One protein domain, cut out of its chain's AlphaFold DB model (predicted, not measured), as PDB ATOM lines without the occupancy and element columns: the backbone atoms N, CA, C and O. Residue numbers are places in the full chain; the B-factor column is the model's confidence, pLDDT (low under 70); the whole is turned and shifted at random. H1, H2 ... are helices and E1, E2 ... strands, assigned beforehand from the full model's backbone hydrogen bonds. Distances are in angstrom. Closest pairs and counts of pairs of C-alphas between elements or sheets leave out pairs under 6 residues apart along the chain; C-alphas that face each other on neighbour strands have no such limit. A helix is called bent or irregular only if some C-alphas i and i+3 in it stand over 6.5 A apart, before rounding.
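This is residues 269 to 373 of the 390 residues of an uncharacterized protein of Cupriavidus gilardii (UniProt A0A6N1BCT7). A small sandwich: the four-stranded sheet E4 E5 E6 E7 and the strongly twisted three-stranded sheet E1 E2 E3 are partly face to face, with their strands running nearly along one another. The sharply bent strand E3 lies near the middle, and the short helix H1 sits off one end of the domain. The printed part has 105 residues, with the named elements in the order E1 H1 E2 E3 E4 E5 E6 E7; the class is mostly strand, though just 45 residues are in named elements. Both sheets are antiparallel in the orders given. The whole is compact, with a radius of gyration of the C-alphas of 13.8 A and spans of 43 by 30 by 21 A.

In the larger sheet, E4 is residues 327 to 329, E5 is residues 335 to 339 and 14.0 A long, E6 is residues 356 to 362 and 18.9 A long, and E7 is residues 365 to 368, ending at C-alpha 368 at (161.484, 165.242, 106.882). In the other sheet, E1 is residues 281 to 286, 15.3 A long from C-alpha 281 at (160.609, 163.975, 92.867), E2 is residues 305 to 310, 16.2 A, and E3 is residues 313 to 320, 18.2 A. H1 is residues 297 to 302, beginning at C-alpha 297 at (187.798, 162.735, 97.759).

E4 E5 E6 E7 form a meander, each strand the antiparallel neighbour and hairpin partner of the one before. N 328 and O 337 are 2.8 A apart across E4 and E5, N 359 and O 336 2.8 A across E5 and E6, and N 367 and O 360 2.8 A across E6 and E7. The two sheets make a sandwich, face to face with 21 pairs of C-alphas within 10 A and their best planes 20 degrees apart. The closest C-alphas of E3 and E5 are those of Val 319 and Thr 339, 7.0 A apart. E3 bends by 75 degrees at residue 316, and its residues 317 to 318 pair antiparallel with residues 341 to 342. E2 and E3 are a hairpin, with N 306 and O 319 2.8 A apart; across E1 and E2, N 282 and O 309 are 2.8 A apart. H1 is on neither sheet; 1 of its 2 O i to N i+4 pairs is within hydrogen-bond range, beside 3 of 3 O i to N i+3 pairs.

The two C-alphas farthest apart are those of Ala 292 and Asp 332, at 44.1 A. The printed part has no cut. The long link is E5 to E6, 16 residues. Mean pLDDT of the printed part is 79.0, and it is under 70 at residues 269 to 278, 345, 353 to 357 and 370 to 373.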
ATOM      1  N   ALA A 269     172.114 161.806  82.871       60.84
ATOM      2  CA  ALA A 269     171.264 162.989  82.936       60.84
ATOM      3  C   ALA A 269     170.393 162.949  84.207       60.84
ATOM      4  O   ALA A 269     169.995 161.855  84.624       60.84
ATOM      5  N   PRO A 270     170.025 164.111  84.783       62.53
ATOM      6  CA  PRO A 270     169.029 164.178  85.846       62.53
ATOM      7  C   PRO A 270     167.765 163.428  85.418       62.53
ATOM      8  O   PRO A 270     167.200 163.716  84.362       62.53
ATOM      9  N   ARG A 271     167.344 162.442  86.211       63.66
ATOM     10  CA  ARG A 271     166.081 161.732  85.996       63.66
ATOM     11  C   ARG A 271     165.120 162.104  87.106       63.66
ATOM     12  O   ARG A 271     165.403 161.829  88.276       63.66
ATOM     13  N   ASP A 272     164.000 162.692  86.714       67.62
ATOM     14  CA  ASP A 272     162.837 162.781  87.579       67.62
ATOM     15  C   ASP A 272     162.276 161.372  87.773       67.62
ATOM     16  O   ASP A 272     162.140 160.592  86.827       67.62
ATOM     17  N   THR A 273     162.020 161.034  89.028       65.25
ATOM     18  CA  THR A 273     161.470 159.738  89.422       65.25
ATOM     19  C   THR A 273     159.950 159.838  89.314       65.25
ATOM     20  O   THR A 273     159.384 160.787  89.864       65.25
ATOM     21  N   PRO A 274     159.263 158.911  88.624       60.38
ATOM     22  CA  PRO A 274     157.811 158.952  88.541       60.38
ATOM     23  C   PRO A 274     157.190 158.769  89.933       60.38
ATOM     24  O   PRO A 274     157.497 157.821  90.655       60.38
ATOM     25  N   SER A 275     156.304 159.689  90.297       65.06
ATOM     26  CA  SER A 275     155.584 159.745  91.572       65.06
ATOM     27  C   SER A 275     154.072 159.625  91.343       65.06
ATOM     28  O   SER A 275     153.572 160.025  90.288       65.06
ATOM     29  N   PRO A 276     153.306 159.087  92.309       62.72
ATOM     30  CA  PRO A 276     151.850 159.108  92.247       62.72
ATOM     31  C   PRO A 276     151.338 160.557  92.343       62.72
ATOM     32  O   PRO A 276     151.507 161.210  93.369       62.72
ATOM     33  N   GLY A 277     150.700 161.071  91.287       64.75
ATOM     34  CA  GLY A 277     150.007 162.370  91.305       64.75
ATOM     35  C   GLY A 277     150.775 163.545  90.679       64.75
ATOM     36  O   GLY A 277     151.438 163.384  89.660       64.75
ATOM     37  N   GLN A 278     150.607 164.750  91.251       69.44
ATOM     38  CA  GLN A 278     151.219 166.016  90.787       69.44
ATOM     39  C   GLN A 278     152.571 166.341  91.447       69.44
ATOM     40  O   GLN A 278     153.219 167.315  91.067       69.44
ATOM     41  N   ILE A 279     152.986 165.559  92.445       75.12
ATOM     42  CA  ILE A 279     154.254 165.763  93.152       75.12
ATOM     43  C   ILE A 279     155.386 165.409  92.200       75.12
ATOM     44  O   ILE A 279     155.288 164.401  91.511       75.12
ATOM     45  N   THR A 280     156.459 166.195  92.162       80.62
ATOM     46  CA  THR A 280     157.645 165.888  91.347       80.62
ATOM     47  C   THR A 280     158.834 165.582  92.248       80.62
ATOM     48  O   THR A 280     159.254 166.445  93.021       80.62
ATOM     49  N   VAL A 281     159.394 164.372  92.139       84.62
ATOM     50  CA  VAL A 281     160.609 163.975  92.867       84.62
ATOM     51  C   VAL A 281     161.791 163.891  91.909       84.62
ATOM     52  O   VAL A 281     161.962 162.916  91.175       84.62
ATOM     53  N   GLY A 282     162.624 164.925  91.944       85.94
ATOM     54  CA  GLY A 282     163.855 165.020  91.173       85.94
ATOM     55  C   GLY A 282     165.087 164.634  91.987       85.94
ATOM     56  O   GLY A 282     165.081 164.610  93.220       85.94
ATOM     57  N   ARG A 283     166.185 164.377  91.277       87.50
ATOM     58  CA  ARG A 283     167.515 164.168  91.855       87.50
ATOM     59  C   ARG A 283     168.487 165.179  91.282       87.50
ATOM     60  O   ARG A 283     168.523 165.390  90.070       87.50
ATOM     61  N   ARG A 284     169.303 165.777  92.143       88.56
ATOM     62  CA  ARG A 284     170.393 166.662  91.722       88.56
ATOM     63  C   ARG A 284     171.705 166.154  92.277       88.56
ATOM     64  O   ARG A 284     171.776 165.828  93.457       88.56
ATOM     65  N   LEU A 285     172.722 166.088  91.424       90.00
ATOM     66  CA  LEU A 285     174.061 165.703  91.841       90.00
ATOM     67  C   LEU A 285     174.517 166.634  92.966       90.00
ATOM     68  O   LEU A 285     174.458 167.857  92.828       90.00
ATOM     69  N   TRP A 286     174.949 166.043  94.071       90.69
ATOM     70  CA  TRP A 286     175.454 166.768  95.220       90.69
ATOM     71  C   TRP A 286     176.941 166.478  95.387       90.69
ATOM     72  O   TRP A 286     177.371 165.325  95.417       90.69
ATOM     73  N   LEU A 287     177.719 167.549  95.521       89.81
ATOM     74  CA  LEU A 287     179.130 167.499  95.874       89.81
ATOM     75  C   LEU A 287     179.357 168.352  97.130       89.81
ATOM     76  O   LEU A 287     178.668 169.361  97.316       89.81
ATOM     77  N   PRO A 288     180.323 167.986  97.988       89.69
ATOM     78  CA  PRO A 288     180.749 168.840  99.087       89.69
ATOM     79  C   PRO A 288     181.295 170.179  98.577       89.69
ATOM     80  O   PRO A 288     181.778 170.272  97.451       89.69
ATOM     81  N   ALA A 289     181.295 171.196  99.444       88.50
ATOM     82  CA  ALA A 289     181.867 172.507  99.121       88.50
ATOM     83  C   ALA A 289     183.366 172.441  98.771       88.50
ATOM     84  O   ALA A 289     183.823 173.177  97.903       88.50
ATOM     85  N   SER A 290     184.103 171.547  99.435       91.44
ATOM     86  CA  SER A 290     185.480 171.189  99.104       91.44
ATOM     87  C   SER A 290     185.622 169.671  99.144       91.44
ATOM     88  O   SER A 290     185.321 169.031 100.160       91.44
ATOM     89  N   LEU A 291     186.053 169.098  98.024       92.19
ATOM     90  CA  LEU A 291     186.508 167.719  97.917       92.19
ATOM     91  C   LEU A 291     187.939 167.587  98.438       92.19
ATOM     92  O   LEU A 291     188.243 166.582  99.077       92.19
ATOM     93  N   ALA A 292     188.797 168.590  98.230       91.06
ATOM     94  CA  ALA A 292     190.187 168.547  98.686       91.06
ATOM     95  C   ALA A 292     190.301 168.337 100.208       91.06
ATOM     96  O   ALA A 292     191.175 167.598 100.665       91.06
ATOM     97  N   ASP A 293     189.382 168.906 100.988       90.12
ATOM     98  CA  ASP A 293     189.347 168.777 102.450       90.12
ATOM     99  C   ASP A 293     188.834 167.415 102.939       90.12
ATOM    100  O   ASP A 293     188.936 167.088 104.126       90.12
ATOM    101  N   LYS A 294     188.272 166.587 102.050       89.19
ATOM    102  CA  LYS A 294     187.785 165.259 102.429       89.19
ATOM    103  C   LYS A 294     188.949 164.296 102.649       89.19
ATOM    104  O   LYS A 294     190.025 164.411 102.055       89.19
ATOM    105  N   ALA A 295     188.725 163.330 103.540       87.25
ATOM    106  CA  ALA A 295     189.662 162.234 103.760       87.25
ATOM    107  C   ALA A 295     189.799 161.392 102.484       87.25
ATOM    108  O   ALA A 295     190.915 161.124 102.054       87.25
ATOM    109  N   GLU A 296     188.667 161.085 101.844       87.62
ATOM    110  CA  GLU A 296     188.563 160.247 100.646       87.62
ATOM    111  C   GLU A 296     187.804 161.001  99.530       87.62
ATOM    112  O   GLU A 296     186.638 160.720  99.263       87.62
ATOM    113  N   PRO A 297     188.424 162.000  98.867       90.75
ATOM    114  CA  PRO A 297     187.798 162.735  97.759       90.75
ATOM    115  C   PRO A 297     187.352 161.834  96.603       90.75
ATOM    116  O   PRO A 297     186.335 162.100  95.968       90.75
ATOM    117  N   HIS A 298     188.112 160.767  96.337       88.31
ATOM    118  CA  HIS A 298     187.874 159.844  95.228       88.31
ATOM    119  C   HIS A 298     186.519 159.119  95.327       88.31
ATOM    120  O   HIS A 298     185.889 158.860  94.298       88.31
ATOM    121  N   ASP A 299     186.020 158.871  96.539       88.31
ATOM    122  CA  ASP A 299     184.728 158.217  96.756       88.31
ATOM    123  C   ASP A 299     183.558 159.054  96.250       88.31
ATOM    124  O   ASP A 299     182.622 158.512  95.671       88.31
ATOM    125  N   PHE A 300     183.609 160.379  96.397       89.62
ATOM    126  CA  PHE A 300     182.553 161.268  95.897       89.62
ATOM    127  C   PHE A 300     182.495 161.312  94.366       89.62
ATOM    128  O   PHE A 300     181.480 161.715  93.801       89.62
ATOM    129  N   ILE A 301     183.570 160.892  93.694       89.94
ATOM    130  CA  ILE A 301     183.646 160.803  92.237       89.94
ATOM    131  C   ILE A 301     183.143 159.440  91.758       89.94
ATOM    132  O   ILE A 301     182.335 159.370  90.836       89.94
ATOM    133  N   LEU A 302     183.590 158.355  92.398       85.75
ATOM    134  CA  LEU A 302     183.239 156.985  92.007       85.75
ATOM    135  C   LEU A 302     181.851 156.555  92.497       85.75
ATOM    136  O   LEU A 302     181.174 155.776  91.820       85.75
ATOM    137  N   GLN A 303     181.421 157.059  93.651       87.19
ATOM    138  CA  GLN A 303     180.123 156.814  94.281       87.19
ATOM    139  C   GLN A 303     179.430 158.151  94.609       87.19
ATOM    140  O   GLN A 303     179.229 158.491  95.777       87.19
ATOM    141  N   PRO A 304     179.072 158.938  93.580       88.44
ATOM    142  CA  PRO A 304     178.472 160.248  93.772       88.44
ATOM    143  C   PRO A 304     177.135 160.163  94.513       88.44
ATOM    144  O   PRO A 304     176.380 159.193  94.387       88.44
ATOM    145  N   LEU A 305     176.832 161.217  95.266       88.94
ATOM    146  CA  LEU A 305     175.572 161.365  95.983       88.94
ATOM    147  C   LEU A 305     174.635 162.309  95.232       88.94
ATOM    148  O   LEU A 305     175.063 163.216  94.521       88.94
ATOM    149  N   ALA A 306     173.340 162.100  95.414       89.69
ATOM    150  CA  ALA A 306     172.286 162.936  94.872       89.69
ATOM    151  C   ALA A 306     171.458 163.512  96.010       89.69
ATOM    152  O   ALA A 306     171.019 162.758  96.874       89.69
ATOM    153  N   GLU A 307     171.168 164.804  95.984       90.06
ATOM    154  CA  GLU A 307     170.112 165.354  96.820       90.06
ATOM    155  C   GLU A 307     168.748 165.091  96.177       90.06
ATOM    156  O   GLU A 307     168.553 165.322  94.977       90.06
ATOM    157  N   LEU A 308     167.793 164.630  96.983       87.69
ATOM    158  CA  LEU A 308     166.394 164.532  96.588       87.69
ATOM    159  C   LEU A 308     165.728 165.907  96.627       87.69
ATOM    160  O   LEU A 308     165.819 166.634  97.619       87.69
ATOM    161  N   TRP A 309     165.033 166.244  95.548       88.19
ATOM    162  CA  TRP A 309     164.310 167.496  95.382       88.19
ATOM    163  C   TRP A 309     162.825 167.199  95.215       88.19
ATOM    164  O   TRP A 309     162.444 166.482  94.295       88.19
ATOM    165  N   ILE A 310     161.991 167.754  96.092       87.38
ATOM    166  CA  ILE A 310     160.541 167.535  96.081       87.38
ATOM    167  C   ILE A 310     159.871 168.852  95.707       87.38
ATOM    168  O   ILE A 310     160.101 169.866  96.368       87.38
ATOM    169  N   ASP A 311     159.101 168.860  94.621       84.75
ATOM    170  CA  ASP A 311     158.440 170.056  94.079       84.75
ATOM    171  C   ASP A 311     159.411 171.240  93.926       84.75
ATOM    172  O   ASP A 311     159.147 172.377  94.319       84.75
ATOM    173  N   SER A 312     160.592 170.947  93.370       83.12
ATOM    174  CA  SER A 312     161.699 171.899  93.188       83.12
ATOM    175  C   SER A 312     162.292 172.486  94.477       83.12
ATOM    176  O   SER A 312     162.979 173.506  94.417       83.12
ATOM    177  N   ARG A 313     162.091 171.846  95.635       85.88
ATOM    178  CA  ARG A 313     162.729 172.227  96.904       85.88
ATOM    179  C   ARG A 313     163.720 171.160  97.379       85.88
ATOM    180  O   ARG A 313     163.394 169.974  97.306       85.88
ATOM    181  N   PRO A 314     164.899 171.557  97.893       86.94
ATOM    182  CA  PRO A 314     165.857 170.620  98.468       86.94
ATOM    183  C   PRO A 314     165.260 169.956  99.707       86.94
ATOM    184  O   PRO A 314     164.725 170.628 100.591       86.94
ATOM    185  N   SER A 315     165.343 168.630  99.769       85.06
ATOM    186  CA  SER A 315     164.860 167.870 100.923       85.06
ATOM    187  C   SER A 315     165.911 167.731 102.027       85.06
ATOM    188  O   SER A 315     165.569 167.345 103.144       85.06
ATOM    189  N   GLY A 316     167.190 168.007 101.736       85.75
ATOM    190  CA  GLY A 316     168.293 167.696 102.641       85.75
ATOM    191  C   GLY A 316     168.507 166.191 102.847       85.75
ATOM    192  O   GLY A 316     169.163 165.804 103.813       85.75
ATOM    193  N   LEU A 317     167.948 165.338 101.983       85.25
ATOM    194  CA  LEU A 317     168.196 163.900 101.964       85.25
ATOM    195  C   LEU A 317     169.078 163.544 100.769       85.25
ATOM    196  O   LEU A 317     168.745 163.851  99.622       85.25
ATOM    197  N   LEU A 318     170.192 162.879 101.053       87.94
ATOM    198  CA  LEU A 318     171.129 162.374 100.067       87.94
ATOM    199  C   LEU A 318     170.903 160.881  99.829       87.94
ATOM    200  O   LEU A 318     170.784 160.090 100.767       87.94
ATOM    201  N   VAL A 319     170.893 160.498  98.561       86.88
ATOM    202  CA  VAL A 319     170.791 159.118  98.081       86.88
ATOM    203  C   VAL A 319     171.946 158.820  97.128       86.88
ATOM    204  O   VAL A 319     172.709 159.715  96.766       86.88
ATOM    205  N   SER A 320     172.091 157.565  96.708       86.00
ATOM    206  CA  SER A 320     173.037 157.239  95.638       86.00
ATOM    207  C   SER A 320     172.637 157.947  94.339       86.00
ATOM    208  O   SER A 320     171.467 157.926  93.953       86.00
ATOM    209  N   TRP A 321     173.602 158.554  93.647       86.69
ATOM    210  CA  TRP A 321     173.391 159.059  92.287       86.69
ATOM    211  C   TRP A 321     173.224 157.907  91.291       86.69
ATOM    212  O   TRP A 321     172.295 157.924  90.487       86.69
ATOM    213  N   LYS A 322     174.060 156.868  91.421       80.81
ATOM    214  CA  LYS A 322     174.132 155.723  90.497       80.81
ATOM    215  C   LYS A 322     172.932 154.783  90.557       80.81
ATOM    216  O   LYS A 322     172.669 154.061  89.602       80.81
ATOM    217  N   PHE A 323     172.241 154.732  91.693       78.94
ATOM    218  CA  PHE A 323     171.106 153.833  91.879       78.94
ATOM    219  C   PHE A 323     169.822 154.632  92.017       78.94
ATOM    220  O   PHE A 323     169.769 155.634  92.730       78.94
ATOM    221  N   GLU A 324     168.776 154.182  91.331       80.06
ATOM    222  CA  GLU A 324     167.452 154.763  91.492       80.06
ATOM    223  C   GLU A 324     166.973 154.532  92.935       80.06
ATOM    224  O   GLU A 324     166.999 153.393  93.416       80.06
ATOM    225  N   PRO A 325     166.600 155.594  93.670       80.44
ATOM    226  CA  PRO A 325     166.166 155.442  95.045       80.44
ATOM    227  C   PRO A 325     164.830 154.707  95.078       80.44
ATOM    228  O   PRO A 325     163.883 155.065  94.379       80.44
ATOM    229  N   MET A 326     164.723 153.705  95.945       80.62
ATOM    230  CA  MET A 326     163.441 153.063  96.208       80.62
ATOM    231  C   MET A 326     162.550 154.001  97.029       80.62
ATOM    232  O   MET A 326     162.797 154.219  98.219       80.62
ATOM    233  N   LEU A 327     161.528 154.557  96.377       83.06
ATOM    234  CA  LEU A 327     160.497 155.384  96.999       83.06
ATOM    235  C   LEU A 327     159.271 154.517  97.323       83.06
ATOM    236  O   LEU A 327     158.570 154.049  96.427       83.06
ATOM    237  N   HIS A 328     158.999 154.314  98.609       83.62
ATOM    238  CA  HIS A 328     157.804 153.626  99.093       83.62
ATOM    239  C   HIS A 328     156.724 154.648  99.430       83.62
ATOM    240  O   HIS A 328     156.769 155.269 100.492       83.62
ATOM    241  N   TRP A 329     155.774 154.833  98.519       82.81
ATOM    242  CA  TRP A 329     154.672 155.778  98.682       82.81
ATOM    243  C   TRP A 329     153.564 155.226  99.583       82.81
ATOM    244  O   TRP A 329     153.254 154.034  99.559       82.81
ATOM    245  N   SER A 330     152.954 156.116 100.361       81.50
ATOM    246  CA  SER A 330     151.689 155.869 101.046       81.50
ATOM    247  C   SER A 330     150.543 155.753 100.037       81.50
ATOM    248  O   SER A 330     150.616 156.279  98.926       81.50
ATOM    249  N   SER A 331     149.460 155.081 100.432       79.38
ATOM    250  CA  SER A 331     148.270 154.891  99.596       79.38
ATOM    251  C   SER A 331     147.561 156.197  99.226       79.38
ATOM    252  O   SER A 331     146.865 156.239  98.217       79.38
ATOM    253  N   ASP A 332     147.721 157.244 100.038       77.88
ATOM    254  CA  ASP A 332     147.193 158.591  99.779       77.88
ATOM    255  C   ASP A 332     148.083 159.429  98.842       77.88
ATOM    256  O   ASP A 332     147.648 160.469  98.358       77.88
ATOM    257  N   GLY A 333     149.319 158.992  98.569       75.31
ATOM    258  CA  GLY A 333     150.300 159.753  97.791       75.31
ATOM    259  C   GLY A 333     150.859 160.993  98.503       75.31
ATOM    260  O   GLY A 333     151.688 161.689  97.928       75.31
ATOM    261  N   GLU A 334     150.469 161.266  99.753       79.38
ATOM    262  CA  GLU A 334     150.884 162.464 100.507       79.38
ATOM    263  C   GLU A 334     152.155 162.240 101.346       79.38
ATOM    264  O   GLU A 334     152.689 163.155 101.981       79.38
ATOM    265  N   SER A 335     152.665 161.009 101.360       79.19
ATOM    266  CA  SER A 335     153.917 160.666 102.026       79.19
ATOM    267  C   SER A 335     154.661 159.539 101.320       79.19
ATOM    268  O   SER A 335     154.065 158.700 100.642       79.19
ATOM    269  N   PHE A 336     155.981 159.513 101.493       82.56
ATOM    270  CA  PHE A 336     156.820 158.406 101.050       82.56
ATOM    271  C   PHE A 336     157.982 158.166 102.010       82.56
ATOM    272  O   PHE A 336     158.399 159.050 102.759       82.56
ATOM    273  N   CYS A 337     158.524 156.955 101.977       83.00
ATOM    274  CA  CYS A 337     159.761 156.597 102.657       83.00
ATOM    275  C   CYS A 337     160.824 156.219 101.629       83.00
ATOM    276  O   CYS A 337     160.526 155.550 100.641       83.00
ATOM    277  N   CYS A 338     162.070 156.610 101.869       80.69
ATOM    278  CA  CYS A 338     163.195 156.171 101.052       80.69
ATOM    279  C   CYS A 338     164.459 156.016 101.892       80.69
ATOM    280  O   CYS A 338     164.551 156.526 103.007       80.69
ATOM    281  N   THR A 339     165.422 155.260 101.374       82.00
ATOM    282  CA  THR A 339     166.687 155.018 102.070       82.00
ATOM    283  C   THR A 339     167.717 156.062 101.667       82.00
ATOM    284  O   THR A 339     167.952 156.255 100.476       82.00
ATOM    285  N   GLY A 340     168.353 156.702 102.647       82.25
ATOM    286  CA  GLY A 340     169.361 157.727 102.393       82.25
ATOM    287  C   GLY A 340     170.029 158.243 103.663       82.25
ATOM    288  O   GLY A 340     169.803 157.741 104.766       82.25
ATOM    289  N   ILE A 341     170.856 159.272 103.503       82.25
ATOM    290  CA  ILE A 341     171.535 159.966 104.603       82.25
ATOM    291  C   ILE A 341     171.158 161.434 104.609       82.25
ATOM    292  O   ILE A 341     170.987 162.047 103.561       82.25
ATOM    293  N   ARG A 342     171.029 162.022 105.795       81.44
ATOM    294  CA  ARG A 342     170.773 163.459 105.887       81.44
ATOM    295  C   ARG A 342     172.001 164.230 105.419       81.44
ATOM    296  O   ARG A 342     173.130 163.847 105.713       81.44
ATOM    297  N   LEU A 343     171.748 165.325 104.720       83.44
ATOM    298  CA  LEU A 343     172.750 166.314 104.387       83.44
ATOM    299  C   LEU A 343     173.218 166.980 105.686       83.44
ATOM    300  O   LEU A 343     172.497 167.769 106.297       83.44
ATOM    301  N   ASP A 344     174.422 166.624 106.111       80.06
ATOM    302  CA  ASP A 344     175.154 167.257 107.199       80.06
ATOM    303  C   ASP A 344     176.639 167.391 106.822       80.06
ATOM    304  O   ASP A 344     177.073 166.970 105.744       80.06
ATOM    305  N   ASN A 345     177.440 167.997 107.700       67.50
ATOM    306  CA  ASN A 345     178.858 168.256 107.426       67.50
ATOM    307  C   ASN A 345     179.699 166.973 107.249       67.50
ATOM    308  O   ASN A 345     180.790 167.037 106.673       67.50
ATOM    309  N   ASN A 346     179.190 165.823 107.701       71.75
ATOM    310  CA  ASN A 346     179.860 164.526 107.664       71.75
ATOM    311  C   ASN A 346     179.295 163.594 106.582       71.75
ATOM    312  O   ASN A 346     179.697 162.431 106.522       71.75
ATOM    313  N   ALA A 347     178.401 164.084 105.718       80.94
ATOM    314  CA  ALA A 347     177.875 163.310 104.607       80.94
ATOM    315  C   ALA A 347     179.013 162.786 103.714       80.94
ATOM    316  O   ALA A 347     179.820 163.555 103.180       80.94
ATOM    317  N   SER A 348     179.064 161.465 103.553       82.94
ATOM    318  CA  SER A 348     180.009 160.769 102.684       82.94
ATOM    319  C   SER A 348     179.341 159.572 102.003       82.94
ATOM    320  O   SER A 348     178.366 159.036 102.541       82.94
ATOM    321  N   PRO A 349     179.854 159.114 100.848       82.62
ATOM    322  CA  PRO A 349     179.366 157.898 100.201       82.62
ATOM    323  C   PRO A 349     179.451 156.677 101.122       82.62
ATOM    324  O   PRO A 349     178.479 155.941 101.259       82.62
ATOM    325  N   ALA A 350     180.557 156.529 101.859       79.00
ATOM    326  CA  ALA A 350     180.728 155.473 102.858       79.00
ATOM    327  C   ALA A 350     179.702 155.540 104.008       79.00
ATOM    328  O   ALA A 350     179.382 154.526 104.629       79.00
ATOM    329  N   ALA A 351     179.165 156.728 104.308       75.19
ATOM    330  CA  ALA A 351     178.139 156.901 105.327       75.19
ATOM    331  C   ALA A 351     176.740 156.493 104.852       75.19
ATOM    332  O   ALA A 351     175.839 156.467 105.694       75.19
ATOM    333  N   LEU A 352     176.542 156.173 103.563       73.38
ATOM    334  CA  LEU A 352     175.255 155.756 103.011       73.38
ATOM    335  C   LEU A 352     174.767 154.472 103.700       73.38
ATOM    336  O   LEU A 352     175.108 153.352 103.331       73.38
ATOM    337  N   ARG A 353     173.979 154.645 104.764       60.06
ATOM    338  CA  ARG A 353     173.401 153.558 105.558       60.06
ATOM    339  C   ARG A 353     172.017 153.213 105.029       60.06
ATOM    340  O   ARG A 353     171.278 154.091 104.594       60.06
ATOM    341  N   SER A 354     171.624 151.953 105.188       56.75
ATOM    342  CA  SER A 354     170.263 151.458 104.948       56.75
ATOM    343  C   SER A 354     169.248 151.957 105.994       56.75
ATOM    344  O   SER A 354     168.534 151.177 106.619       56.75
ATOM    345  N   ARG A 355     169.204 153.270 106.252       61.09
ATOM    346  CA  ARG A 355     168.212 153.899 107.134       61.09
ATOM    347  C   ARG A 355     167.102 154.512 106.293       61.09
ATOM    348  O   ARG A 355     167.380 155.281 105.377       61.09
ATOM    349  N   ALA A 356     165.855 154.189 106.629       64.81
ATOM    350  CA  ALA A 356     164.697 154.774 105.972       64.81
ATOM    351  C   ALA A 356     164.411 156.160 106.560       64.81
ATOM    352  O   ALA A 356     164.393 156.344 107.775       64.81
ATOM    353  N   VAL A 357     164.166 157.136 105.698       68.62
ATOM    354  CA  VAL A 357     163.737 158.487 106.055       68.62
ATOM    355  C   VAL A 357     162.339 158.699 105.480       68.62
ATOM    356  O   VAL A 357     162.092 158.395 104.310       68.62
ATOM    357  N   ARG A 358     161.414 159.168 106.325       73.31
ATOM    358  CA  ARG A 358     160.014 159.421 105.963       73.31
ATOM    359  C   ARG A 358     159.840 160.898 105.606       73.31
ATOM    360  O   ARG A 358     160.277 161.774 106.349       73.31
ATOM    361  N   HIS A 359     159.191 161.153 104.476       75.12
ATOM    362  CA  HIS A 359     158.767 162.476 104.032       75.12
ATOM    363  C   HIS A 359     157.245 162.555 104.059       75.12
ATOM    364  O   HIS A 359     156.569 161.662 103.546       75.12
ATOM    365  N   ARG A 360     156.705 163.630 104.636       77.31
ATOM    366  CA  ARG A 360     155.259 163.852 104.748       77.31
ATOM    367  C   ARG A 360     154.887 165.272 104.348       77.31
ATOM    368  O   ARG A 360     155.576 166.222 104.721       77.31
ATOM    369  N   TRP A 361     153.788 165.421 103.620       71.12
ATOM    370  CA  TRP A 361     153.178 166.717 103.359       71.12
ATOM    371  C   TRP A 361     152.384 167.192 104.583       71.12
ATOM    372  O   TRP A 361     151.404 166.573 104.985       71.12
ATOM    373  N   GLU A 362     152.797 168.299 105.202       72.75
ATOM    374  CA  GLU A 362     152.103 168.889 106.348       72.75
ATOM    375  C   GLU A 362     151.958 170.404 106.174       72.75
ATOM    376  O   GLU A 362     152.938 171.134 106.023       72.75
ATOM    377  N   ARG A 363     150.718 170.910 106.257       73.38
ATOM    378  CA  ARG A 363     150.402 172.356 106.241       73.38
ATOM    379  C   ARG A 363     151.010 173.114 105.044       73.38
ATOM    380  O   ARG A 363     151.494 174.233 105.201       73.38
ATOM    381  N   GLY A 364     150.983 172.511 103.855       70.38
ATOM    382  CA  GLY A 364     151.483 173.133 102.622       70.38
ATOM    383  C   GLY A 364     153.002 173.061 102.432       70.38
ATOM    384  O   GLY A 364     153.550 173.802 101.614       70.38
ATOM    385  N   ALA A 365     153.699 172.213 103.196       70.88
ATOM    386  CA  ALA A 365     155.128 171.979 103.032       70.88
ATOM    387  C   ALA A 365     155.508 170.516 103.307       70.88
ATOM    388  O   ALA A 365     154.962 169.874 104.202       70.88
ATOM    389  N   TRP A 366     156.506 170.015 102.578       74.69
ATOM    390  CA  TRP A 366     157.145 168.735 102.873       74.69
ATOM    391  C   TRP A 366     157.995 168.829 104.140       74.69
ATOM    392  O   TRP A 366     158.808 169.744 104.290       74.69
ATOM    393  N   ARG A 367     157.829 167.859 105.038       75.38
ATOM    394  CA  ARG A 367     158.641 167.684 106.241       75.38
ATOM    395  C   ARG A 367     159.393 166.366 106.196       75.38
ATOM    396  O   ARG A 367     158.884 165.366 105.695       75.38
ATOM    397  N   VAL A 368     160.619 166.408 106.710       70.50
ATOM    398  CA  VAL A 368     161.484 165.242 106.882       70.50
ATOM    399  C   VAL A 368     161.359 164.783 108.323       70.50
ATOM    400  O   VAL A 368     161.742 165.513 109.241       70.50
ATOM    401  N   ASP A 369     160.834 163.582 108.513       71.38
ATOM    402  CA  ASP A 369     160.737 162.966 109.827       71.38
ATOM    403  C   ASP A 369     162.063 162.290 110.208       71.38
ATOM    404  O   ASP A 369     162.951 162.054 109.381       71.38
ATOM    405  N   ALA A 370     162.226 161.996 111.500       62.78
ATOM    406  CA  ALA A 370     163.413 161.316 112.007       62.78
ATOM    407  C   ALA A 370     163.642 159.968 111.287       62.78
ATOM    408  O   ALA A 370     162.674 159.297 110.918       62.78
ATOM    409  N   PRO A 371     164.909 159.546 111.098       62.75
ATOM    410  CA  PRO A 371     165.213 158.271 110.460       62.75
ATOM    411  C   PRO A 371     164.542 157.126 111.220       62.75
ATOM    412  O   PRO A 371     164.727 156.969 112.428       62.75
ATOM    413  N   VAL A 372     163.782 156.315 110.493       52.34
ATOM    414  CA  VAL A 372     163.137 155.113 111.007       52.34
ATOM    415  C   VAL A 372     164.095 153.949 110.784       52.34
ATOM    416  O   VAL A 372     164.581 153.708 109.676       52.34
ATOM    417  N   THR A 373     164.403 153.222 111.855       44.06
ATOM    418  CA  THR A 373     165.184 151.987 111.735       44.06
ATOM    419  C   THR A 373     164.250 150.906 111.215       44.06
ATOM    420  O   THR A 373     163.329 150.501 111.918       44.06
TER     421      THR A 373